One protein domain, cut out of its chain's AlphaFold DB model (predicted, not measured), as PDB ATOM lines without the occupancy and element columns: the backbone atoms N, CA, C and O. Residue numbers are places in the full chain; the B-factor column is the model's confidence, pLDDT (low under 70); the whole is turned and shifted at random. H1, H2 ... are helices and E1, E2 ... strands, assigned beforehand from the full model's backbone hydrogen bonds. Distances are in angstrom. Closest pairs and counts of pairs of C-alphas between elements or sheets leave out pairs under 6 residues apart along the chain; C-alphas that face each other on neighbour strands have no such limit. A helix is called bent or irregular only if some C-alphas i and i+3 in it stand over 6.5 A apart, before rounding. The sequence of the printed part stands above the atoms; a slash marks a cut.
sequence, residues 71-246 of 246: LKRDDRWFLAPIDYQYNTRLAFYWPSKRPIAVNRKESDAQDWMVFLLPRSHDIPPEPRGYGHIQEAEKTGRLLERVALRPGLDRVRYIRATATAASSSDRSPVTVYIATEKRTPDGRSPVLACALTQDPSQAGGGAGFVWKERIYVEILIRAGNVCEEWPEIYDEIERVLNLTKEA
ATOM      1  N   LEU A  71     -41.340 -22.533  35.141       95.25
ATOM      2  CA  LEU A  71     -41.811 -21.198  34.780       95.25
ATOM      3  C   LEU A  71     -43.104 -20.922  35.544       95.25
ATOM      4  O   LEU A  71     -43.998 -21.762  35.538       95.25
ATOM      5  N   LYS A  72     -43.226 -19.765  36.193       96.38
ATOM      6  CA  LYS A  72     -44.488 -19.346  36.810       96.38
ATOM      7  C   LYS A  72     -45.161 -18.302  35.933       96.38
ATOM      8  O   LYS A  72     -44.487 -17.347  35.564       96.38
ATOM      9  N   ARG A  73     -46.432 -18.464  35.566       96.31
ATOM     10  CA  ARG A  73     -47.203 -17.450  34.831       96.31
ATOM     11  C   ARG A  73     -48.620 -17.369  35.345       96.31
ATOM     12  O   ARG A  73     -49.279 -18.399  35.415       96.31
ATOM     13  N   ASP A  74     -49.080 -16.161  35.661       96.50
ATOM     14  CA  ASP A  74     -50.443 -15.926  36.156       96.50
ATOM     15  C   ASP A  74     -50.799 -16.865  37.325       96.50
ATOM     16  O   ASP A  74     -51.793 -17.587  37.266       96.50
ATOM     17  N   ASP A  75     -49.925 -16.958  38.334       96.12
ATOM     18  CA  ASP A  75     -50.112 -17.859  39.483       96.12
ATOM     19  C   ASP A  75     -50.231 -19.360  39.140       96.12
ATOM     20  O   ASP A  75     -50.681 -20.162  39.955       96.12
ATOM     21  N   ARG A  76     -49.744 -19.779  37.969       96.12
ATOM     22  CA  ARG A  76     -49.654 -21.189  37.560       96.12
ATOM     23  C   ARG A  76     -48.222 -21.600  37.283       96.12
ATOM     24  O   ARG A  76     -47.416 -20.795  36.813       96.12
ATOM     25  N   TRP A  77     -47.908 -22.863  37.550       96.88
ATOM     26  CA  TRP A  77     -46.596 -23.431  37.273       96.88
ATOM     27  C   TRP A  77     -46.594 -24.214  35.965       96.88
ATOM     28  O   TRP A  77     -47.515 -24.955  35.639       96.88
ATOM     29  N   PHE A  78     -45.508 -24.049  35.225       97.06
ATOM     30  CA  PHE A  78     -45.249 -24.711  33.965       97.06
ATOM     31  C   PHE A  78     -43.879 -25.380  34.013       97.06
ATOM     32  O   PHE A  78     -42.918 -24.819  34.545       97.06
ATOM     33  N   LEU A  79     -43.792 -26.570  33.430       97.69
ATOM     34  CA  LEU A  79     -42.571 -27.342  33.260       97.69
ATOM     35  C   LEU A  79     -42.242 -27.417  31.772       97.69
ATOM     36  O   LEU A  79     -42.973 -28.040  31.003       97.69
ATOM     37  N   ALA A  80     -41.147 -26.781  31.372       96.88
ATOM     38  CA  ALA A  80     -40.619 -26.825  30.011       96.88
ATOM     39  C   ALA A  80     -39.338 -27.668  29.974       96.88
ATOM     40  O   ALA A  80     -38.681 -27.791  31.008       96.88
ATOM     41  N   PRO A  81     -38.927 -28.239  28.832       97.00
ATOM     42  CA  PRO A  81     -37.626 -28.891  28.751       97.00
ATOM     43  C   PRO A  81     -36.506 -27.872  28.992       97.00
ATOM     44  O   PRO A  81     -36.506 -26.794  28.390       97.00
ATOM     45  N   ILE A  82     -35.548 -28.222  29.855       95.75
ATOM     46  CA  ILE A  82     -34.465 -27.315  30.278       95.75
ATOM     47  C   ILE A  82     -33.656 -26.781  29.089       95.75
ATOM     48  O   ILE A  82     -33.198 -25.643  29.115       95.75
ATOM     49  N   ASP A  83     -33.562 -27.560  28.009       96.06
ATOM     50  CA  ASP A  83     -32.776 -27.208  26.830       96.06
ATOM     51  C   ASP A  83     -33.313 -25.995  26.056       96.06
ATOM     52  O   ASP A  83     -32.563 -25.344  25.325       96.06
ATOM     53  N   TYR A  84     -34.599 -25.673  26.215       96.31
ATOM     54  CA  TYR A  84     -35.223 -24.484  25.623       96.31
ATOM     55  C   TYR A  84     -35.220 -23.292  26.579       96.31
ATOM     56  O   TYR A  84     -35.576 -22.189  26.167       96.31
ATOM     57  N   GLN A  85     -34.837 -23.476  27.844       94.19
ATOM     58  CA  GLN A  85     -34.862 -22.408  28.833       94.19
ATOM     59  C   GLN A  85     -33.769 -21.373  28.541       94.19
ATOM     60  O   GLN A  85     -32.579 -21.680  28.502       94.19
ATOM     61  N   TYR A  86     -34.174 -20.111  28.424       90.94
ATOM     62  CA  TYR A  86     -33.281 -18.961  28.328       90.94
ATOM     63  C   TYR A  86     -33.659 -17.915  29.379       90.94
ATOM     64  O   TYR A  86     -34.595 -17.133  29.196       90.94
ATOM     65  N   ASN A  87     -32.927 -17.876  30.494       88.25
ATOM     66  CA  ASN A  87     -33.254 -17.058  31.668       88.25
ATOM     67  C   ASN A  87     -34.657 -17.365  32.209       88.25
ATOM     68  O   ASN A  87     -34.845 -18.420  32.796       88.25
ATOM     69  N   THR A  88     -35.636 -16.476  32.016       85.69
ATOM     70  CA  THR A  88     -37.051 -16.663  32.395       85.69
ATOM     71  C   THR A  88     -37.954 -16.961  31.192       85.69
ATOM     72  O   THR A  88     -39.176 -16.891  31.310       85.69
ATOM     73  N   ARG A  89     -37.374 -17.248  30.022       92.19
ATOM     74  CA  ARG A  89     -38.035 -17.353  28.709       92.19
ATOM     75  C   ARG A  89     -37.766 -18.718  28.082       92.19
ATOM     76  O   ARG A  89     -36.926 -19.468  28.579       92.19
ATOM     77  N   LEU A  90     -38.420 -18.992  26.955       96.50
ATOM     78  CA  LEU A  90     -38.065 -20.107  26.076       96.50
ATOM     79  C   LEU A  90     -37.385 -19.572  24.812       96.50
ATOM     80  O   LEU A  90     -37.684 -18.460  24.374       96.50
ATOM     81  N   ALA A  91     -36.467 -20.334  24.231       96.56
ATOM     82  CA  ALA A  91     -35.809 -19.967  22.984       96.56
ATOM     83  C   ALA A  91     -35.318 -21.187  22.197       96.56
ATOM     84  O   ALA A  91     -34.998 -22.235  22.763       96.56
ATOM     85  N   PHE A  92     -35.213 -21.010  20.884       95.94
ATOM     86  CA  PHE A  92     -34.589 -21.954  19.959       95.94
ATOM     87  C   PHE A  92     -33.927 -21.200  18.796       95.94
ATOM     88  O   PHE A  92     -34.165 -20.004  18.607       95.94
ATOM     89  N   TYR A  93     -33.082 -21.888  18.033       94.44
ATOM     90  CA  TYR A  93     -32.453 -21.359  16.823       94.44
ATOM     91  C   TYR A  93     -33.259 -21.709  15.573       94.44
ATOM     92  O   TYR A  93     -33.761 -22.824  15.442       94.44
ATOM     93  N   TRP A  94     -33.342 -20.777  14.634       94.00
ATOM     94  CA  TRP A  94     -33.966 -20.945  13.327       94.00
ATOM     95  C   TRP A  94     -32.951 -20.669  12.211       94.00
ATOM     96  O   TRP A  94     -32.297 -19.631  12.295       94.00
ATOM     97  N   PRO A  95     -32.837 -21.504  11.159       93.06
ATOM     98  CA  PRO A  95     -33.734 -22.602  10.781       93.06
ATOM     99  C   PRO A  95     -33.380 -23.972  11.373       93.06
ATOM    100  O   PRO A  95     -34.105 -24.936  11.130       93.06
ATOM    101  N   SER A  96     -32.305 -24.099  12.159       92.88
ATOM    102  CA  SER A  96     -31.871 -25.409  12.674       92.88
ATOM    103  C   SER A  96     -32.834 -26.077  13.667       92.88
ATOM    104  O   SER A  96     -32.689 -27.269  13.943       92.88
ATOM    105  N   LYS A  97     -33.811 -25.335  14.210       94.19
ATOM    106  CA  LYS A  97     -34.801 -25.785  15.212       94.19
ATOM    107  C   LYS A  97     -34.160 -26.347  16.484       94.19
ATOM    108  O   LYS A  97     -34.752 -27.146  17.210       94.19
ATOM    109  N   ARG A  98     -32.912 -25.958  16.762       92.31
ATOM    110  CA  ARG A  98     -32.158 -26.466  17.911       92.31
ATOM    111  C   ARG A  98     -32.536 -25.712  19.186       92.31
ATOM    112  O   ARG A  98     -32.651 -24.485  19.145       92.31
ATOM    113  N   PRO A  99     -32.653 -26.401  20.334       93.56
ATOM    114  CA  PRO A  99     -32.794 -25.730  21.620       93.56
ATOM    115  C   PRO A  99     -31.576 -24.849  21.931       93.56
ATOM    116  O   PRO A  99     -30.456 -25.149  21.510       93.56
ATOM    117  N   ILE A 100     -31.775 -23.792  22.718       89.38
ATOM    118  CA  ILE A 100     -30.724 -22.813  23.028       89.38
ATOM    119  C   ILE A 100     -29.567 -23.390  23.870       89.38
ATOM    120  O   ILE A 100     -28.433 -22.921  23.750       89.38
ATOM    121  N   ALA A 101     -29.828 -24.394  24.718       82.62
ATOM    122  CA  ALA A 101     -28.823 -24.961  25.623       82.62
ATOM    123  C   ALA A 101     -27.960 -26.062  24.981       82.62
ATOM    124  O   ALA A 101     -26.895 -26.395  25.507       82.62
ATOM    125  N   VAL A 102     -28.384 -26.626  23.844       72.19
ATOM    126  CA  VAL A 102     -27.672 -27.729  23.186       72.19
ATOM    127  C   VAL A 102     -26.466 -27.174  22.433       72.19
ATOM    128  O   VAL A 102     -26.617 -26.631  21.344       72.19
ATOM    129  N   ASN A 103     -25.281 -27.341  23.036       54.31
ATOM    130  CA  ASN A 103     -23.943 -27.058  22.503       54.31
ATOM    131  C   ASN A 103     -23.840 -25.774  21.663       54.31
ATOM    132  O   ASN A 103     -24.164 -25.751  20.476       54.31
ATOM    133  N   ARG A 104     -23.244 -24.742  22.279       52.00
ATOM    134  CA  ARG A 104     -22.719 -23.516  21.651       52.00
ATOM    135  C   ARG A 104     -21.594 -23.811  20.642       52.00
ATOM    136  O   ARG A 104     -20.516 -23.225  20.736       52.00
ATOM    137  N   LYS A 105     -21.785 -24.728  19.689       52.22
ATOM    138  CA  LYS A 105     -21.041 -24.604  18.435       52.22
ATOM    139  C   LYS A 105     -21.344 -23.202  17.931       52.22
ATOM    140  O   LYS A 105     -22.507 -22.799  18.005       52.22
ATOM    141  N   GLU A 106     -20.276 -22.473  17.595       51.91
ATOM    142  CA  GLU A 106     -20.300 -21.134  16.999       51.91
ATOM    143  C   GLU A 106     -21.602 -20.991  16.236       51.91
ATOM    144  O   GLU A 106     -21.852 -21.830  15.374       51.91
ATOM    145  N   SER A 107     -22.478 -20.070  16.666       55.81
ATOM    146  CA  SER A 107     -23.791 -19.916  16.045       55.81
ATOM    147  C   SER A 107     -23.559 -19.938  14.549       55.81
ATOM    148  O   SER A 107     -22.834 -19.064  14.055       55.81
ATOM    149  N   ASP A 108     -24.074 -20.963  13.861       67.00
ATOM    150  CA  ASP A 108     -23.983 -21.002  12.412       67.00
ATOM    151  C   ASP A 108     -24.445 -19.622  11.959       67.00
ATOM    152  O   ASP A 108     -25.450 -19.121  12.462       67.00
ATOM    153  N   ALA A 109     -23.679 -18.939  11.106       70.19
ATOM    154  CA  ALA A 109     -23.934 -17.528  10.786       70.19
ATOM    155  C   ALA A 109     -25.339 -17.276  10.182       70.19
ATOM    156  O   ALA A 109     -25.715 -16.140   9.910       70.19
ATOM    157  N   GLN A 110     -26.088 -18.353   9.949       80.69
ATOM    158  CA  GLN A 110     -27.430 -18.420   9.398       80.69
ATOM    159  C   GLN A 110     -28.502 -18.782  10.447       80.69
ATOM    160  O   GLN A 110     -29.681 -18.780  10.102       80.69
ATOM    161  N   ASP A 111     -28.121 -19.086  11.694       88.94
ATOM    162  CA  ASP A 111     -29.024 -19.424  12.795       88.94
ATOM    163  C   ASP A 111     -29.380 -18.173  13.617       88.94
ATOM    164  O   ASP A 111     -28.538 -17.544  14.264       88.94
ATOM    165  N   TRP A 112     -30.669 -17.851  13.663       90.25
ATOM    166  CA  TRP A 112     -31.227 -16.722  14.398       90.25
ATOM    167  C   TRP A 112     -32.014 -17.209  15.607       90.25
ATOM    168  O   TRP A 112     -32.748 -18.193  15.540       90.25
ATOM    169  N   MET A 113     -31.893 -16.512  16.735       93.19
ATOM    170  CA  MET A 113     -32.664 -16.860  17.927       93.19
ATOM    171  C   MET A 113     -34.119 -16.402  17.797       93.19
ATOM    172  O   MET A 113     -34.388 -15.218  17.574       93.19
ATOM    173  N   VAL A 114     -35.039 -17.330  18.041       96.69
ATOM    174  CA  VAL A 114     -36.463 -17.063  18.251       96.69
ATOM    175  C   VAL A 114     -36.727 -17.124  19.750       96.69
ATOM    176  O   VAL A 114     -36.635 -18.186  20.368       96.69
ATOM    177  N   PHE A 115     -37.035 -15.978  20.356       97.31
ATOM    178  CA  PHE A 115     -37.412 -15.906  21.765       97.31
ATOM    179  C   PHE A 115     -38.926 -16.007  21.913       97.31
ATOM    180  O   PHE A 115     -39.660 -15.273  21.253       97.31
ATOM    181  N   LEU A 116     -39.374 -16.842  22.847       98.12
ATOM    182  CA  LEU A 116     -40.756 -16.919  23.305       98.12
ATOM    183  C   LEU A 116     -40.815 -16.362  24.726       98.12
ATOM    184  O   LEU A 116     -40.153 -16.859  25.644       98.12
ATOM    185  N   LEU A 117     -41.608 -15.315  24.906       97.19
ATOM    186  CA  LEU A 117     -41.756 -14.581  26.151       97.19
ATOM    187  C   LEU A 117     -43.203 -14.727  26.643       97.19
ATOM    188  O   LEU A 117     -44.011 -13.818  26.441       97.19
ATOM    189  N   PRO A 118     -43.561 -15.861  27.279       96.81
ATOM    190  CA  PRO A 118     -44.823 -15.959  27.996       96.81
ATOM    191  C   PRO A 118     -44.871 -14.887  29.085       96.81
ATOM    192  O   PRO A 118     -43.881 -14.717  29.805       96.81
ATOM    193  N   ARG A 119     -46.005 -14.205  29.233       95.94
ATOM    194  CA  ARG A 119     -46.286 -13.224  30.291       95.94
ATOM    195  C   ARG A 119     -47.784 -13.131  30.562       95.94
ATOM    196  O   ARG A 119     -48.587 -13.319  29.648       95.94
ATOM    197  N   SER A 120     -48.144 -12.837  31.806       95.62
ATOM    198  CA  SER A 120     -49.538 -12.614  32.222       95.62
ATOM    199  C   SER A 120     -49.914 -11.143  32.389       95.62
ATOM    200  O   SER A 120     -51.086 -10.802  32.528       95.62
ATOM    201  N   HIS A 121     -48.918 -10.263  32.330       94.38
ATOM    202  CA  HIS A 121     -49.053  -8.824  32.511       94.38
ATOM    203  C   HIS A 121     -48.714  -8.059  31.222       94.38
ATOM    204  O   HIS A 121     -48.118  -8.595  30.278       94.38
ATOM    205  N   ASP A 122     -49.130  -6.791  31.179       91.19
ATOM    206  CA  ASP A 122     -48.955  -5.872  30.045       91.19
ATOM    207  C   ASP A 122     -49.479  -6.426  28.704       91.19
ATOM    208  O   ASP A 122     -48.993  -6.060  27.628       91.19
ATOM    209  N   ILE A 123     -50.439  -7.358  28.746       92.56
ATOM    210  CA  ILE A 123     -50.994  -8.006  27.553       92.56
ATOM    211  C   ILE A 123     -51.572  -6.921  26.633       92.56
ATOM    212  O   ILE A 123     -52.409  -6.138  27.094       92.56
ATOM    213  N   PRO A 124     -51.179  -6.868  25.343       90.88
ATOM    214  CA  PRO A 124     -51.704  -5.866  24.426       90.88
ATOM    215  C   PRO A 124     -53.244  -5.877  24.406       90.88
ATOM    216  O   PRO A 124     -53.840  -6.964  24.295       90.88
ATOM    217  N   PRO A 125     -53.900  -4.704  24.514       90.56
ATOM    218  CA  PRO A 125     -55.354  -4.620  24.443       90.56
ATOM    219  C   PRO A 125     -55.851  -5.060  23.061       90.56
ATOM    220  O   PRO A 125     -55.099  -5.073  22.086       90.56
ATOM    221  N   GLU A 126     -57.125  -5.437  22.969       90.38
ATOM    222  CA  GLU A 126     -57.755  -5.694  21.672       90.38
ATOM    223  C   GLU A 126     -58.002  -4.374  20.906       90.38
ATOM    224  O   GLU A 126     -58.246  -3.343  21.539       90.38
ATOM    225  N   PRO A 127     -57.999  -4.394  19.560       91.62
ATOM    226  CA  PRO A 127     -57.647  -5.536  18.717       91.62
ATOM    227  C   PRO A 127     -56.142  -5.838  18.775       91.62
ATOM    228  O   PRO A 127     -55.340  -4.919  18.857       91.62
ATOM    229  N   ARG A 128     -55.753  -7.116  18.694       91.62
ATOM    230  CA  ARG A 128     -54.342  -7.557  18.613       91.62
ATOM    231  C   ARG A 128     -54.113  -8.576  17.499       91.62
ATOM    232  O   ARG A 128     -55.050  -9.249  17.061       91.62
ATOM    233  N   GLY A 129     -52.862  -8.698  17.048       93.69
ATOM    234  CA  GLY A 129     -52.474  -9.634  15.984       93.69
ATOM    235  C   GLY A 129     -53.336  -9.452  14.729       93.69
ATOM    236  O   GLY A 129     -53.469  -8.339  14.220       93.69
ATOM    237  N   TYR A 130     -53.985 -10.530  14.276       96.94
ATOM    238  CA  TYR A 130     -54.898 -10.514  13.121       96.94
ATOM    239  C   TYR A 130     -56.107  -9.583  13.289       96.94
ATOM    240  O   TYR A 130     -56.633  -9.078  12.298       96.94
ATOM    241  N   GLY A 131     -56.521  -9.281  14.525       96.00
ATOM    242  CA  GLY A 131     -57.632  -8.362  14.790       96.00
ATOM    243  C   GLY A 131     -57.395  -6.963  14.211       96.00
ATOM    244  O   GLY A 131     -58.323  -6.346  13.693       96.00
ATOM    245  N   HIS A 132     -56.142  -6.485  14.200       94.81
ATOM    246  CA  HIS A 132     -55.803  -5.206  13.565       94.81
ATOM    247  C   HIS A 132     -56.050  -5.211  12.053       94.81
ATOM    248  O   HIS A 132     -56.380  -4.174  11.481       94.81
ATOM    249  N   ILE A 133     -55.870  -6.365  11.411       96.75
ATOM    250  CA  ILE A 133     -56.035  -6.538   9.969       96.75
ATOM    251  C   ILE A 133     -57.524  -6.560   9.630       96.75
ATOM    252  O   ILE A 133     -57.947  -5.833   8.737       96.75
ATOM    253  N   GLN A 134     -58.325  -7.306  10.397       96.81
ATOM    254  CA  GLN A 134     -59.786  -7.335  10.248       96.81
ATOM    255  C   GLN A 134     -60.405  -5.946  10.429       96.81
ATOM    256  O   GLN A 134     -61.279  -5.532   9.670       96.81
ATOM    257  N   GLU A 135     -59.939  -5.201  11.430       95.81
ATOM    258  CA  GLU A 135     -60.400  -3.836  11.660       95.81
ATOM    259  C   GLU A 135     -59.989  -2.900  10.510       95.81
ATOM    260  O   GLU A 135     -60.792  -2.078  10.061       95.81
ATOM    261  N   ALA A 136     -58.758  -3.028  10.006       95.62
ATOM    262  CA  ALA A 136     -58.285  -2.245   8.870       95.62
ATOM    263  C   ALA A 136     -59.073  -2.549   7.589       95.62
ATOM    264  O   ALA A 136     -59.433  -1.622   6.871       95.62
ATOM    265  N   GLU A 137     -59.396  -3.814   7.330       96.88
ATOM    266  CA  GLU A 137     -60.246  -4.237   6.215       96.88
ATOM    267  C   GLU A 137     -61.655  -3.641   6.337       96.88
ATOM    268  O   GLU A 137     -62.117  -2.951   5.429       96.88
ATOM    269  N   LYS A 138     -62.292  -3.781   7.508       97.00
ATOM    270  CA  LYS A 138     -63.630  -3.232   7.784       97.00
ATOM    271  C   LYS A 138     -63.710  -1.711   7.610       97.00
ATOM    272  O   LYS A 138     -64.766  -1.186   7.272       97.00
ATOM    273  N   THR A 139     -62.619  -1.000   7.883       95.38
ATOM    274  CA  THR A 139     -62.568   0.472   7.866       95.38
ATOM    275  C   THR A 139     -61.879   1.049   6.625       95.38
ATOM    276  O   THR A 139     -61.611   2.247   6.588       95.38
ATOM    277  N   GLY A 140     -61.574   0.227   5.612       95.44
ATOM    278  CA  GLY A 140     -60.940   0.686   4.368       95.44
ATOM    279  C   GLY A 140     -59.490   1.171   4.528       95.44
ATOM    280  O   GLY A 140     -59.001   1.931   3.699       95.44
ATOM    281  N   ARG A 141     -58.796   0.759   5.599       95.19
ATOM    282  CA  ARG A 141     -57.371   1.046   5.869       95.19
ATOM    283  C   ARG A 141     -56.421  -0.044   5.363       95.19
ATOM    284  O   ARG A 141     -55.202   0.096   5.505       95.19
ATOM    285  N   LEU A 142     -56.959  -1.139   4.827       96.88
ATOM    286  CA  LEU A 142     -56.191  -2.177   4.147       96.88
ATOM    287  C   LEU A 142     -55.688  -1.621   2.809       96.88
ATOM    288  O   LEU A 142     -56.489  -1.217   1.972       96.88
ATOM    289  N   LEU A 143     -54.370  -1.578   2.620       96.62
ATOM    290  CA  LEU A 143     -53.764  -1.026   1.404       96.62
ATOM    291  C   LEU A 143     -53.487  -2.115   0.371       96.62
ATOM    292  O   LEU A 143     -53.645  -1.892  -0.823       96.62
ATOM    293  N   GLU A 144     -53.010  -3.270   0.831       97.81
ATOM    294  CA  GLU A 144     -52.564  -4.354  -0.036       97.81
ATOM    295  C   GLU A 144     -52.633  -5.691   0.710       97.81
ATOM    296  O   GLU A 144     -52.287  -5.771   1.893       97.81
ATOM    297  N   ARG A 145     -53.040  -6.747   0.002       98.19
ATOM    298  CA  ARG A 145     -52.959  -8.142   0.443       98.19
ATOM    299  C   ARG A 145     -52.481  -8.991  -0.728       98.19
ATOM    300  O   ARG A 145     -53.131  -9.012  -1.769       98.19
ATOM    301  N   VAL A 146     -51.358  -9.676  -0.552       98.31
ATOM    302  CA  VAL A 146     -50.745 -10.538  -1.569       98.31
ATOM    303  C   VAL A 146     -50.566 -11.929  -0.985       98.31
ATOM    304  O   VAL A 146     -49.886 -12.078   0.029       98.31
ATOM    305  N   ALA A 147     -51.138 -12.940  -1.636       98.38
ATOM    306  CA  ALA A 147     -50.802 -14.332  -1.359       98.38
ATOM    307  C   ALA A 147     -49.410 -14.613  -1.940       98.38
ATOM    308  O   ALA A 147     -49.237 -14.597  -3.159       98.38
ATOM    309  N   LEU A 148     -48.407 -14.799  -1.079       97.62
ATOM    310  CA  LEU A 148     -47.023 -15.029  -1.516       97.62
ATOM    311  C   LEU A 148     -46.807 -16.485  -1.933       97.62
ATOM    312  O   LEU A 148     -46.150 -16.761  -2.934       97.62
ATOM    313  N   ARG A 149     -47.372 -17.412  -1.155       98.06
ATOM    314  CA  ARG A 149     -47.376 -18.863  -1.386       98.06
ATOM    315  C   ARG A 149     -48.529 -19.500  -0.590       98.06
ATOM    316  O   ARG A 149     -49.113 -18.810   0.250       98.06
ATOM    317  N   PRO A 150     -48.871 -20.784  -0.810       98.06
ATOM    318  CA  PRO A 150     -49.863 -21.473   0.016       98.06
ATOM    319  C   PRO A 150     -49.562 -21.312   1.513       98.06
ATOM    320  O   PRO A 150     -48.404 -21.389   1.926       98.06
ATOM    321  N   GLY A 151     -50.593 -21.017   2.302       97.62
ATOM    322  CA  GLY A 151     -50.465 -20.766   3.735       97.62
ATOM    323  C   GLY A 151     -49.816 -19.440   4.155       97.62
ATOM    324  O   GLY A 151     -49.685 -19.234   5.361       97.62
ATOM    325  N   LEU A 152     -49.428 -18.537   3.239       98.62
ATOM    326  CA  LEU A 152     -48.760 -17.274   3.583       98.62
ATOM    327  C   LEU A 152     -49.249 -16.064   2.773       98.62
ATOM    328  O   LEU A 152     -48.976 -15.939   1.576       98.62
ATOM    329  N   ASP A 153     -49.825 -15.095   3.485       98.56
ATOM    330  CA  ASP A 153     -50.148 -13.776   2.937       98.56
ATOM    331  C   ASP A 153     -49.206 -12.699   3.477       98.56
ATOM    332  O   ASP A 153     -48.868 -12.687   4.663       98.56
ATOM    333  N   ARG A 154     -48.875 -11.721   2.632       97.94
ATOM    334  CA  ARG A 154     -48.310 -10.432   3.040       97.94
ATOM    335  C   ARG A 154     -49.384  -9.361   2.966       97.94
ATOM    336  O   ARG A 154     -50.000  -9.157   1.922       97.94
ATOM    337  N   VAL A 155     -49.574  -8.645   4.066       97.81
ATOM    338  CA  VAL A 155     -50.571  -7.582   4.180       97.81
ATOM    339  C   VAL A 155     -49.911  -6.269   4.563       97.81
ATOM    340  O   VAL A 155     -49.071  -6.221   5.459       97.81
ATOM    341  N   ARG A 156     -50.320  -5.188   3.897       96.62
ATOM    342  CA  ARG A 156     -49.933  -3.818   4.231       96.62
ATOM    343  C   ARG A 156     -51.174  -3.000   4.572       96.62
ATOM    344  O   ARG A 156     -52.132  -2.967   3.800       96.62
ATOM    345  N   TYR A 157     -51.171  -2.337   5.724       95.38
ATOM    346  CA  TYR A 157     -52.321  -1.563   6.203       95.38
ATOM    347  C   TYR A 157     -51.896  -0.390   7.090       95.38
ATOM    348  O   TYR A 157     -50.796  -0.381   7.638       95.38
ATOM    349  N   ILE A 158     -52.772   0.601   7.252       92.44
ATOM    350  CA  ILE A 158     -52.560   1.716   8.189       92.44
ATOM    351  C   ILE A 158     -53.175   1.335   9.536       92.44
ATOM    352  O   ILE A 158     -54.366   1.022   9.597       92.44
ATOM    353  N   ARG A 159     -52.396   1.359  10.625       87.31
ATOM    354  CA  ARG A 159     -52.904   1.074  11.980       87.31
ATOM    355  C   ARG A 159     -53.819   2.209  12.461       87.31
ATOM    356  O   ARG A 159     -53.593   3.371  12.138       87.31
ATOM    357  N   ALA A 160     -54.852   1.877  13.233       84.12
ATOM    358  CA  ALA A 160     -55.643   2.887  13.926       84.12
ATOM    359  C   ALA A 160     -54.780   3.505  15.036       84.12
ATOM    360  O   ALA A 160     -54.278   2.786  15.899       84.12
ATOM    361  N   THR A 161     -54.575   4.819  15.002       73.38
ATOM    362  CA  THR A 161     -53.899   5.552  16.078       73.38
ATOM    363  C   THR A 161     -54.940   6.015  17.095       73.38
ATOM    364  O   THR A 161     -55.983   6.549  16.717       73.38
ATOM    365  N   ALA A 162     -54.665   5.838  18.392       57.28
ATOM    366  CA  ALA A 162     -55.575   6.256  19.466       57.28
ATOM    367  C   ALA A 162     -55.805   7.781  19.497       57.28
ATOM    368  O   ALA A 162     -56.829   8.253  19.984       57.28
ATOM    369  N   THR A 163     -54.877   8.561  18.940       53.59
ATOM    370  CA  THR A 163     -54.978  10.013  18.810       53.59
ATOM    371  C   THR A 163     -54.914  10.389  17.331       53.59
ATOM    372  O   THR A 163     -53.887  10.283  16.669       53.59
ATOM    373  N   ALA A 164     -56.033  10.850  16.775       48.00
ATOM    374  CA  ALA A 164     -56.127  11.306  15.384       48.00
ATOM    375  C   ALA A 164     -55.339  12.608  15.090       48.00
ATOM    376  O   ALA A 164     -55.433  13.143  13.988       48.00
ATOM    377  N   ALA A 165     -54.586  13.137  16.064       45.53
ATOM    378  CA  ALA A 165     -54.045  14.495  16.051       45.53
ATOM    379  C   ALA A 165     -52.640  14.638  15.434       45.53
ATOM    380  O   ALA A 165     -52.256  15.756  15.103       45.53
ATOM    381  N   SER A 166     -51.884  13.553  15.219       46.78
ATOM    382  CA  SER A 166     -50.625  13.614  14.460       46.78
ATOM    383  C   SER A 166     -50.725  12.786  13.183       46.78
ATOM    384  O   SER A 166     -50.570  11.565  13.179       46.78
ATOM    385  N   SER A 167     -50.961  13.467  12.065       49.78
ATOM    386  CA  SER A 167     -50.955  12.906  10.707       49.78
ATOM    387  C   SER A 167     -49.622  12.252  10.304       49.78
ATOM    388  O   SER A 167     -49.589  11.520   9.318       49.78
ATOM    389  N   SER A 168     -48.549  12.467  11.071       49.69
ATOM    390  CA  SER A 168     -47.218  11.889  10.863       49.69
ATOM    391  C   SER A 168     -47.091  10.405  11.235       49.69
ATOM    392  O   SER A 168     -46.083   9.805  10.885       49.69
ATOM    393  N   ASP A 169     -48.082   9.802  11.907       55.53
ATOM    394  CA  ASP A 169     -47.987   8.425  12.437       55.53
ATOM    395  C   ASP A 169     -48.820   7.390  11.646       55.53
ATOM    396  O   ASP A 169     -49.108   6.287  12.101       55.53
ATOM    397  N   ARG A 170     -49.225   7.736  10.414       72.50
ATOM    398  CA  ARG A 170     -49.979   6.845   9.505       72.50
ATOM    399  C   ARG A 170     -49.084   5.949   8.649       72.50
ATOM    400  O   ARG A 170     -49.480   5.550   7.553       72.50
ATOM    401  N   SER A 171     -47.877   5.653   9.118       84.62
ATOM    402  CA  SER A 171     -46.948   4.799   8.386       84.62
ATOM    403  C   SER A 171     -47.577   3.419   8.168       84.62
ATOM    404  O   SER A 171     -48.037   2.796   9.131       84.62
ATOM    405  N   PRO A 172     -47.642   2.933   6.916       91.06
ATOM    406  CA  PRO A 172     -48.128   1.594   6.647       91.06
ATOM    407  C   PRO A 172     -47.307   0.557   7.407       91.06
ATOM    408  O   PRO A 172     -46.079   0.600   7.408       91.06
ATOM    409  N   VAL A 173     -47.993  -0.402   8.014       91.81
ATOM    410  CA  VAL A 173     -47.372  -1.568   8.633       91.81
ATOM    411  C   VAL A 173     -47.480  -2.728   7.657       91.81
ATOM    412  O   VAL A 173     -48.558  -2.980   7.115       91.81
ATOM    413  N   THR A 174     -46.372  -3.434   7.442       94.75
ATOM    414  CA  THR A 174     -46.340  -4.690   6.687       94.75
ATOM    415  C   THR A 174     -46.249  -5.867   7.647       94.75
ATOM    416  O   THR A 174     -45.399  -5.895   8.536       94.75
ATOM    417  N   VAL A 175     -47.131  -6.842   7.456       97.19
ATOM    418  CA  VAL A 175     -47.208  -8.059   8.262       97.19
ATOM    419  C   VAL A 175     -47.364  -9.292   7.380       97.19
ATOM    420  O   VAL A 175     -47.831  -9.204   6.243       97.19
ATOM    421  N   TYR A 176     -46.991 -10.440   7.932       98.31
ATOM    422  CA  TYR A 176     -47.066 -11.753   7.309       98.31
ATOM    423  C   TYR A 176     -48.033 -12.622   8.106       98.31
ATOM    424  O   TYR A 176     -48.003 -12.623   9.338       98.31
ATOM    425  N   ILE A 177     -48.922 -13.326   7.416       98.56
ATOM    426  CA  ILE A 177     -50.033 -14.068   8.015       98.56
ATOM    427  C   ILE A 177     -49.900 -15.526   7.610       98.56
ATOM    428  O   ILE A 177     -49.958 -15.822   6.417       98.56
ATOM    429  N   ALA A 178     -49.788 -16.434   8.581       98.56
ATOM    430  CA  ALA A 178     -49.879 -17.860   8.287       98.56
ATOM    431  C   ALA A 178     -51.364 -18.245   8.160       98.56
ATOM    432  O   ALA A 178     -52.049 -18.512   9.148       98.56
ATOM    433  N   THR A 179     -51.908 -18.174   6.946       98.44
ATOM    434  CA  THR A 179     -53.359 -18.206   6.684       98.44
ATOM    435  C   THR A 179     -54.016 -19.554   6.965       98.44
ATOM    436  O   THR A 179     -55.222 -19.601   7.220       98.44
ATOM    437  N   GLU A 180     -53.237 -20.631   6.993       98.25
ATOM    438  CA  GLU A 180     -53.687 -22.002   7.268       98.25
ATOM    439  C   GLU A 180     -53.487 -22.423   8.732       98.25
ATOM    440  O   GLU A 180     -53.926 -23.497   9.135       98.25
ATOM    441  N   LYS A 181     -52.852 -21.575   9.550       98.25
ATOM    442  CA  LYS A 181     -52.575 -21.845  10.967       98.25
ATOM    443  C   LYS A 181     -53.535 -21.082  11.865       98.25
ATOM    444  O   LYS A 181     -54.097 -20.061  11.459       98.25
ATOM    445  N   ARG A 182     -53.749 -21.570  13.085       98.12
ATOM    446  CA  ARG A 182     -54.660 -20.943  14.046       98.12
ATOM    447  C   ARG A 182     -54.010 -20.845  15.412       98.12
ATOM    448  O   ARG A 182     -53.514 -21.834  15.929       98.12
ATOM    449  N   THR A 183     -54.060 -19.655  15.991       97.25
ATOM    450  CA  THR A 183     -53.780 -19.435  17.407       97.25
ATOM    451  C   THR A 183     -54.903 -20.033  18.261       97.25
ATOM    452  O   THR A 183     -55.994 -20.298  17.746       97.25
ATOM    453  N   PRO A 184     -54.691 -20.231  19.574       95.88
ATOM    454  CA  PRO A 184     -55.709 -20.800  20.465       95.88
ATOM    455  C   PRO A 184     -57.041 -20.030  20.511       95.88
ATOM    456  O   PRO A 184     -58.079 -20.618  20.796       95.88
ATOM    457  N   ASP A 185     -57.040 -18.733  20.190       92.88
ATOM    458  CA  ASP A 185     -58.245 -17.904  20.046       92.88
ATOM    459  C   ASP A 185     -58.895 -17.990  18.646       92.88
ATOM    460  O   ASP A 185     -59.803 -17.220  18.330       92.88
ATOM    461  N   GLY A 186     -58.441 -18.914  17.794       96.19
ATOM    462  CA  GLY A 186     -59.015 -19.206  16.479       96.19
ATOM    463  C   GLY A 186     -58.640 -18.219  15.370       96.19
ATOM    464  O   GLY A 186     -59.241 -18.259  14.294       96.19
ATOM    465  N   ARG A 187     -57.666 -17.330  15.594       96.56
ATOM    466  CA  ARG A 187     -57.214 -16.335  14.605       96.56
ATOM    467  C   ARG A 187     -55.967 -16.816  13.864       96.56
ATOM    468  O   ARG A 187     -55.261 -17.702  14.326       96.56
ATOM    469  N   SER A 188     -55.673 -16.244  12.699       98.12
ATOM    470  CA  SER A 188     -54.406 -16.539  12.018       98.12
ATOM    471  C   SER A 188     -53.242 -15.849  12.742       98.12
ATOM    472  O   SER A 188     -53.361 -14.665  13.067       98.12
ATOM    473  N   PRO A 189     -52.107 -16.519  12.989       98.31
ATOM    474  CA  PRO A 189     -50.957 -15.883  13.617       98.31
ATOM    475  C   PRO A 189     -50.285 -14.896  12.652       98.31
ATOM    476  O   PRO A 189     -50.160 -15.146  11.448       98.31
ATOM    477  N   VAL A 190     -49.834 -13.762  13.194       98.12
ATOM    478  CA  VAL A 190     -49.296 -12.628  12.428       98.12
ATOM    479  C   VAL A 190     -47.896 -12.269  12.910       98.12
ATOM    480  O   VAL A 190     -47.694 -12.098  14.112       98.12
ATOM    481  N   LEU A 191     -46.971 -12.078  11.969       98.00
ATOM    482  CA  LEU A 191     -45.617 -11.582  12.202       98.00
ATOM    483  C   LEU A 191     -45.435 -10.206  11.561       98.00
ATOM    484  O   LEU A 191     -45.613 -10.038  10.355       98.00
ATOM    485  N   ALA A 192     -45.067  -9.214  12.369       95.56
ATOM    486  CA  ALA A 192     -44.611  -7.920  11.883       95.56
ATOM    487  C   ALA A 192     -43.093  -7.965  11.711       95.56
ATOM    488  O   ALA A 192     -42.376  -8.306  12.648       95.56
ATOM    489  N   CYS A 193     -42.606  -7.606  10.529       90.19
ATOM    490  CA  CYS A 193     -41.193  -7.702  10.193       90.19
ATOM    491  C   CYS A 193     -40.566  -6.344   9.898       90.19
ATOM    492  O   CYS A 193     -41.196  -5.487   9.275       90.19
ATOM    493  N   ALA A 194     -39.287  -6.204  10.245       83.69
ATOM    494  CA  ALA A 194     -38.441  -5.151   9.706       83.69
ATOM    495  C   ALA A 194     -37.855  -5.630   8.370       83.69
ATOM    496  O   ALA A 194     -37.004  -6.517   8.336       83.69
ATOM    497  N   LEU A 195     -38.329  -5.065   7.256       77.19
ATOM    498  CA  LEU A 195     -37.767  -5.349   5.936       77.19
ATOM    499  C   LEU A 195     -36.528  -4.477   5.728       77.19
ATOM    500  O   LEU A 195     -36.630  -3.314   5.341       77.19
ATOM    501  N   THR A 196     -35.361  -5.044   6.011       84.06
ATOM    502  CA  THR A 196     -34.052  -4.436   5.757       84.06
ATOM    503  C   THR A 196     -33.190  -5.393   4.942       84.06
ATOM    504  O   THR A 196     -33.391  -6.604   4.973       84.06
ATOM    505  N   GLN A 197     -32.250  -4.841   4.173       85.12
ATOM    506  CA  GLN A 197     -31.293  -5.632   3.397       85.12
ATOM    507  C   GLN A 197     -30.225  -6.287   4.280       85.12
ATOM    508  O   GLN A 197     -29.637  -7.279   3.863       85.12
ATOM    509  N   ASP A 198     -29.971  -5.735   5.470       87.38
ATOM    510  CA  ASP A 198     -29.015  -6.274   6.437       87.38
ATOM    511  C   ASP A 198     -29.715  -7.288   7.359       87.38
ATOM    512  O   ASP A 198     -30.493  -6.875   8.227       87.38
ATOM    513  N   PRO A 199     -29.436  -8.603   7.239       85.38
ATOM    514  CA  PRO A 199     -30.078  -9.619   8.068       85.38
ATOM    515  C   PRO A 199     -29.833  -9.414   9.564       85.38
ATOM    516  O   PRO A 199     -30.672  -9.813  10.367       85.38
ATOM    517  N   SER A 200     -28.733  -8.767   9.963       85.81
ATOM    518  CA  SER A 200     -28.435  -8.502  11.377       85.81
ATOM    519  C   SER A 200     -29.363  -7.458  12.009       85.81
ATOM    520  O   SER A 200     -29.499  -7.412  13.230       85.81
ATOM    521  N   GLN A 201     -30.016  -6.647  11.175       85.06
ATOM    522  CA  GLN A 201     -31.011  -5.646  11.566       85.06
ATOM    523  C   GLN A 201     -32.439  -6.072  11.192       85.06
ATOM    524  O   GLN A 201     -33.392  -5.337  11.459       85.06
ATOM    525  N   ALA A 202     -32.582  -7.223  10.530       88.44
ATOM    526  CA  ALA A 202     -33.862  -7.799  10.148       88.44
ATOM    527  C   ALA A 202     -34.534  -8.489  11.346       88.44
ATOM    528  O   ALA A 202     -34.200  -8.258  12.507       88.44
ATOM    529  N   GLY A 203     -35.510  -9.344  11.065       91.38
ATOM    530  CA  GLY A 203     -36.287 -10.049  12.071       91.38
ATOM    531  C   GLY A 203     -37.703  -9.503  12.191       91.38
ATOM    532  O   GLY A 203     -38.253  -8.884  11.274       91.38
ATOM    533  N   GLY A 204     -38.323  -9.764  13.334       94.44
ATOM    534  CA  GLY A 204     -39.721  -9.445  13.532       94.44
ATOM    535  C   GLY A 204     -40.230  -9.707  14.937       94.44
ATOM    536  O   GLY A 204     -39.573 -10.319  15.782       94.44
ATOM    537  N   GLY A 205     -41.438  -9.209  15.163       96.50
ATOM    538  CA  GLY A 205     -42.204  -9.394  16.379       96.50
ATOM    539  C   GLY A 205     -43.568  -9.985  16.060       96.50
ATOM    540  O   GLY A 205     -44.249  -9.556  15.124       96.50
ATOM    541  N   ALA A 206     -43.975 -10.961  16.854       97.56
ATOM    542  CA  ALA A 206     -45.312 -11.532  16.823       97.56
ATOM    543  C   ALA A 206     -45.812 -11.725  18.253       97.56
ATOM    544  O   ALA A 206     -45.090 -11.520  19.229       97.56
ATOM    545  N   GLY A 207     -47.057 -12.153  18.387       97.31
ATOM    546  CA  GLY A 207     -47.513 -12.709  19.645       97.31
ATOM    547  C   GLY A 207     -48.995 -13.006  19.648       97.31
ATOM    548  O   GLY A 207     -49.767 -12.458  18.855       97.31
ATOM    549  N   PHE A 208     -49.385 -13.896  20.545       97.56
ATOM    550  CA  PHE A 208     -50.747 -14.396  20.648       97.56
ATOM    551  C   PHE A 208     -51.055 -14.850  22.074       97.56
ATOM    552  O   PHE A 208     -50.161 -15.059  22.894       97.56
ATOM    553  N   VAL A 209     -52.343 -14.997  22.374       96.81
ATOM    554  CA  VAL A 209     -52.797 -15.578  23.639       96.81
ATOM    555  C   VAL A 209     -52.644 -17.094  23.537       96.81
ATOM    556  O   VAL A 209     -53.346 -17.734  22.761       96.81
ATOM    557  N   TRP A 210     -51.688 -17.660  24.275       96.44
ATOM    558  CA  TRP A 210     -51.389 -19.094  24.243       96.44
ATOM    559  C   TRP A 210     -52.323 -19.891  25.155       96.44
ATOM    560  O   TRP A 210     -52.862 -20.929  24.778       96.44
ATOM    561  N   LYS A 211     -52.530 -19.381  26.365       95.88
ATOM    562  CA  LYS A 211     -53.479 -19.900  27.351       95.88
ATOM    563  C   LYS A 211     -54.295 -18.728  27.869       95.88
ATOM    564  O   LYS A 211     -53.900 -17.575  27.691       95.88
ATOM    565  N   GLU A 212     -55.417 -19.009  28.525       94.31
ATOM    566  CA  GLU A 212     -56.190 -17.968  29.206       94.31
ATOM    567  C   GLU A 212     -55.252 -17.092  30.046       94.31
ATOM    568  O   GLU A 212     -54.445 -17.626  30.806       94.31
ATOM    569  N   ARG A 213     -55.306 -15.767  29.848       94.75
ATOM    570  CA  ARG A 213     -54.460 -14.764  30.528       94.75
ATOM    571  C   ARG A 213     -52.938 -14.914  30.345       94.75
ATOM    572  O   ARG A 213     -52.192 -14.225  31.026       94.75
ATOM    573  N   ILE A 214     -52.452 -15.746  29.421       96.75
ATOM    574  CA  ILE A 214     -51.017 -15.862  29.108       96.75
ATOM    575  C   ILE A 214     -50.790 -15.492  27.647       96.75
ATOM    576  O   ILE A 214     -51.170 -16.219  26.726       96.75
ATOM    577  N   TYR A 215     -50.127 -14.360  27.445       97.50
ATOM    578  CA  TYR A 215     -49.674 -13.903  26.141       97.50
ATOM    579  C   TYR A 215     -48.244 -14.373  25.897       97.50
ATOM    580  O   TYR A 215     -47.388 -14.234  26.770       97.50
ATOM    581  N   VAL A 216     -47.972 -14.918  24.716       98.12
ATOM    582  CA  VAL A 216     -46.613 -15.237  24.277       98.12
ATOM    583  C   VAL A 216     -46.198 -14.176  23.280       98.12
ATOM    584  O   VAL A 216     -46.713 -14.121  22.165       98.12
ATOM    585  N   GLU A 217     -45.266 -13.327  23.696       97.69
ATOM    586  CA  GLU A 217     -44.575 -12.420  22.792       97.69
ATOM    587  C   GLU A 217     -43.419 -13.161  22.122       97.69
ATOM    588  O   GLU A 217     -42.666 -13.891  22.767       97.69
ATOM    589  N   ILE A 218     -43.304 -12.992  20.814       98.06
ATOM    590  CA  ILE A 218     -42.309 -13.651  19.979       98.06
ATOM    591  C   ILE A 218     -41.382 -12.573  19.464       98.06
ATOM    592  O   ILE A 218     -41.835 -11.596  18.864       98.06
ATOM    593  N   LEU A 219     -40.088 -12.770  19.677       96.50
ATOM    594  CA  LEU A 219     -39.068 -11.839  19.232       96.50
ATOM    595  C   LEU A 219     -37.998 -12.570  18.434       96.50
ATOM    596  O   LEU A 219     -37.330 -13.467  18.950       96.50
ATOM    597  N   ILE A 220     -37.800 -12.117  17.203       95.50
ATOM    598  CA  ILE A 220     -36.745 -12.567  16.303       95.50
ATOM    599  C   ILE A 220     -35.908 -11.333  15.974       95.50
ATOM    600  O   ILE A 220     -36.417 -10.379  15.393       95.50
ATOM    601  N   ARG A 221     -34.647 -11.304  16.411       89.06
ATOM    602  CA  ARG A 221     -33.814 -10.082  16.356       89.06
ATOM    603  C   ARG A 221     -33.028  -9.897  15.060       89.06
ATOM    604  O   ARG A 221     -32.405  -8.856  14.906       89.06
ATOM    605  N   ALA A 222     -32.987 -10.923  14.222       89.44
ATOM    606  CA  ALA A 222     -32.211 -10.952  12.996       89.44
ATOM    607  C   ALA A 222     -32.763 -12.041  12.065       89.44
ATOM    608  O   ALA A 222     -33.518 -12.913  12.497       89.44
ATOM    609  N   GLY A 223     -32.370 -11.985  10.798       86.81
ATOM    610  CA  GLY A 223     -32.746 -12.941   9.767       86.81
ATOM    611  C   GLY A 223     -33.948 -12.521   8.926       86.81
ATOM    612  O   GLY A 223     -34.853 -11.811   9.369       86.81
ATOM    613  N   ASN A 224     -33.971 -13.013   7.688       87.81
ATOM    614  CA  ASN A 224     -35.052 -12.794   6.724       87.81
ATOM    615  C   ASN A 224     -36.193 -13.803   6.931       87.81
ATOM    616  O   ASN A 224     -36.560 -14.551   6.033       87.81
ATOM    617  N   VAL A 225     -36.749 -13.820   8.140       92.56
ATOM    618  CA  VAL A 225     -37.661 -14.868   8.637       92.56
ATOM    619  C   VAL A 225     -39.115 -14.743   8.174       92.56
ATOM    620  O   VAL A 225     -39.957 -15.588   8.464       92.56
ATOM    621  N   CYS A 226     -39.455 -13.658   7.486       94.00
ATOM    622  CA  CYS A 226     -40.845 -13.282   7.236       94.00
ATOM    623  C   CYS A 226     -41.570 -14.245   6.299       94.00
ATOM    624  O   CYS A 226     -42.742 -14.559   6.503       94.00
ATOM    625  N   GLU A 227     -40.858 -14.723   5.280       95.12
ATOM    626  CA  GLU A 227     -41.402 -15.673   4.311       95.12
ATOM    627  C   GLU A 227     -41.449 -17.108   4.850       95.12
ATOM    628  O   GLU A 227     -42.129 -17.955   4.273       95.12
ATOM    629  N   GLU A 228     -40.804 -17.363   5.989       96.00
ATOM    630  CA  GLU A 228     -40.758 -18.642   6.714       96.00
ATOM    631  C   GLU A 228     -41.714 -18.659   7.918       96.00
ATOM    632  O   GLU A 228     -41.690 -19.566   8.750       96.00
ATOM    633  N   TRP A 229     -42.553 -17.624   8.051       97.62
ATOM    634  CA  TRP A 229     -43.419 -17.452   9.211       97.62
ATOM    635  C   TRP A 229     -44.309 -18.667   9.529       97.62
ATOM    636  O   TRP A 229     -44.382 -19.025  10.706       97.62
ATOM    637  N   PRO A 230     -44.964 -19.338   8.556       98.44
ATOM    638  CA  PRO A 230     -45.772 -20.520   8.852       98.44
ATOM    639  C   PRO A 230     -44.976 -21.649   9.520       98.44
ATOM    640  O   PRO A 230     -45.457 -22.248  10.480       98.44
ATOM    641  N   GLU A 231     -43.755 -21.920   9.059       98.31
ATOM    642  CA  GLU A 231     -42.905 -22.987   9.592       98.31
ATOM    643  C   GLU A 231     -42.268 -22.606  10.932       98.31
ATOM    644  O   GLU A 231     -42.092 -23.468  11.798       98.31
ATOM    645  N   ILE A 232     -41.951 -21.323  11.128       98.06
ATOM    646  CA  ILE A 232     -41.531 -20.797  12.431       98.06
ATOM    647  C   ILE A 232     -42.671 -20.948  13.434       98.06
ATOM    648  O   ILE A 232     -42.440 -21.390  14.556       98.06
ATOM    649  N   TYR A 233     -43.903 -20.614  13.042       98.50
ATOM    650  CA  TYR A 233     -45.067 -20.747  13.912       98.50
ATOM    651  C   TYR A 233     -45.318 -22.207  14.318       98.50
ATOM    652  O   TYR A 233     -45.530 -22.467  15.500       98.50
ATOM    653  N   ASP A 234     -45.193 -23.163  13.391       98.50
ATOM    654  CA  ASP A 234     -45.281 -24.598  13.709       98.50
ATOM    655  C   ASP A 234     -44.253 -25.022  14.768       98.50
ATOM    656  O   ASP A 234     -44.554 -25.785  15.691       98.50
ATOM    657  N   GLU A 235     -43.032 -24.503  14.661       98.44
ATOM    658  CA  GLU A 235     -41.976 -24.779  15.628       98.44
ATOM    659  C   GLU A 235     -42.253 -24.125  16.990       98.44
ATOM    660  O   GLU A 235     -42.040 -24.747  18.034       98.44
ATOM    661  N   ILE A 236     -42.803 -22.910  17.000       98.44
ATOM    662  CA  ILE A 236     -43.258 -22.237  18.222       98.44
ATOM    663  C   ILE A 236     -44.332 -23.070  18.920       98.44
ATOM    664  O   ILE A 236     -44.216 -23.324  20.121       98.44
ATOM    665  N   GLU A 237     -45.349 -23.533  18.192       98.25
ATOM    666  CA  GLU A 237     -46.399 -24.387  18.751       98.25
ATOM    667  C   GLU A 237     -45.826 -25.691  19.298       98.25
ATOM    668  O   GLU A 237     -46.180 -26.100  20.405       98.25
ATOM    669  N   ARG A 238     -44.887 -26.318  18.583       98.31
ATOM    670  CA  ARG A 238     -44.194 -27.517  19.063       98.31
ATOM    671  C   ARG A 238     -43.485 -27.259  20.394       98.31
ATOM    672  O   ARG A 238     -43.666 -28.040  21.327       98.31
ATOM    673  N   VAL A 239     -42.710 -26.178  20.509       97.75
ATOM    674  CA  VAL A 239     -41.980 -25.817  21.741       97.75
ATOM    675  C   VAL A 239     -42.938 -25.492  22.889       97.75
ATOM    676  O   VAL A 239     -42.733 -25.956  24.014       97.75
ATOM    677  N   LEU A 240     -44.016 -24.754  22.622       97.62
ATOM    678  CA  LEU A 240     -45.042 -24.465  23.625       97.62
ATOM    679  C   LEU A 240     -45.773 -25.740  24.074       97.62
ATOM    680  O   LEU A 240     -46.006 -25.908  25.267       97.62
ATOM    681  N   ASN A 241     -46.048 -26.686  23.174       97.38
ATOM    682  CA  ASN A 241     -46.687 -27.967  23.502       97.38
ATOM    683  C   ASN A 241     -45.789 -28.916  24.314       97.38
ATOM    684  O   ASN A 241     -46.294 -29.802  25.004       97.38
ATOM    685  N   LEU A 242     -44.465 -28.728  24.286       97.06
ATOM    686  CA  LEU A 242     -43.556 -29.411  25.214       97.06
ATOM    687  C   LEU A 242     -43.672 -28.875  26.649       97.06
ATOM    688  O   LEU A 242     -43.248 -29.554  27.586       97.06
ATOM    689  N   THR A 243     -44.238 -27.678  26.826       96.75
ATOM    690  CA  THR A 243     -44.409 -27.038  28.130       96.75
ATOM    691  C   THR A 243     -45.716 -27.492  28.777       96.75
ATOM    692  O   THR A 243     -46.809 -27.193  28.295       96.75
ATOM    693  N   LYS A 244     -45.612 -28.209  29.896       95.88
ATOM    694  CA  LYS A 244     -46.756 -28.772  30.626       95.88
ATOM    695  C   LYS A 244     -47.138 -27.880  31.796       95.88
ATOM    696  O   LYS A 244     -46.266 -27.410  32.512       95.88
ATOM    697  N   GLU A 245     -48.430 -27.674  32.000       95.88
ATOM    698  CA  GLU A 245     -48.955 -27.088  33.238       95.88
ATOM    699  C   GLU A 245     -48.894 -28.149  34.346       95.88
ATOM    700  O   GLU A 245     -49.180 -29.318  34.069       95.88
ATOM    701  N   ALA A 246     -48.438 -27.767  35.538       92.69
ATOM    702  CA  ALA A 246     -48.082 -28.677  36.630       92.69
ATOM    703  C   ALA A 246     -48.830 -28.373  37.927       92.69
ATOM    704  O   ALA A 246     -49.140 -27.183  38.166       92.69
TER     705      ALA A 246
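This is residues 71 to 246 of the 246 residues of an uncharacterized protein of Sphingobacteriales bacterium (UniProt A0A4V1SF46). What is the main picture? One strongly twisted sheet of eight strands curls round the long helix H2, and the short helix H1 covers part of its other face, by E5 and E6. A small hairpin, E1 and E2, sits beyond the last residue of E4, and residues 162 to 168 stick out. What is it made of? The printed part has 176 residues, with two named helices and ten named strands in the order E1 E2 E3 E4 H1 E5 E6 E7 E8 E9 E10 H2, class mixed; the large sheet runs E3 E4 E10 E9 E8 E7 E6 E5, all antiparallel. How large is it? It is compact, with a radius of gyration of the C-alphas of 16.8 A and spans of 48 by 39 by 32 A.

How is the large sheet joined? Edge strand E3, residues 89 to 94, forms a hairpin with E4, residues 112 to 119, N 94 and O 112 being within hydrogen-bond range at 2.8 A; E4 is also the antiparallel neighbour of E10, residues 214 to 220, with N 117 and O 217 at 2.8 A. E5, residues 142 to 149, E6, 152 to 158, E7, 172 to 178, E8, 190 to 193, E9, 204 to 211, and E10 are a meander, each strand the antiparallel neighbour of the one before; in that order, pairs within range are N 154 and O 146, 2.8 A, N 175 and O 155, 2.9 A, N 191 and O 176, 2.9 A, N 205 and O 192, 2.8 A, and N 218 and O 206, 2.8 A. Where are the helices? H2, residues 225 to 241, is on one face and touches E7, with closest C-alphas Ala 178 and Pro 230 at 4.9 A; it is irregular, C-alphas 227 and 230 being 8.0 A apart, with a kink of 49 degrees near residue 232. H1, residues 131 to 138, is on the opposite face at a height over the sheet of 8.1 A, three layers of helix, sheet and helix; it is only just over E6, with 3 C-alphas falling on it, and runs across the strands at 69 degrees to E6 on the local plane. Every O i to N i+4 pair is within hydrogen-bond range in H1, and 11 of 13 are in H2. Where is the small hairpin? E1, residues 71 to 73, pairs with E2, residues 76 to 81, with N 71 and O 78 at 2.8 A, and residues 78 to 79 of E2 pair antiparallel with residues 244 to 245.

Where do the elements begin and end? E1 begins at C-alpha 71, (-41.811, -21.198, 34.780), and H2 ends at C-alpha 241, (-46.687, -27.967, 23.502). Which are longest? From first to last C-alpha E4 measures 22.2 A, E9 22.1 A and H2 21.8 A.

Is it whole? The printed part has no cut, and its farthest C-alphas, those of Asn 103 and Ala 165, are 51.7 A apart. Which links are long? Those from E3 to E4, E4 to H1, E6 to E7 and E7 to E8 are long. Where is confidence low? The pLDDT is under 70 at residues 103 to 108 and 162 to 169.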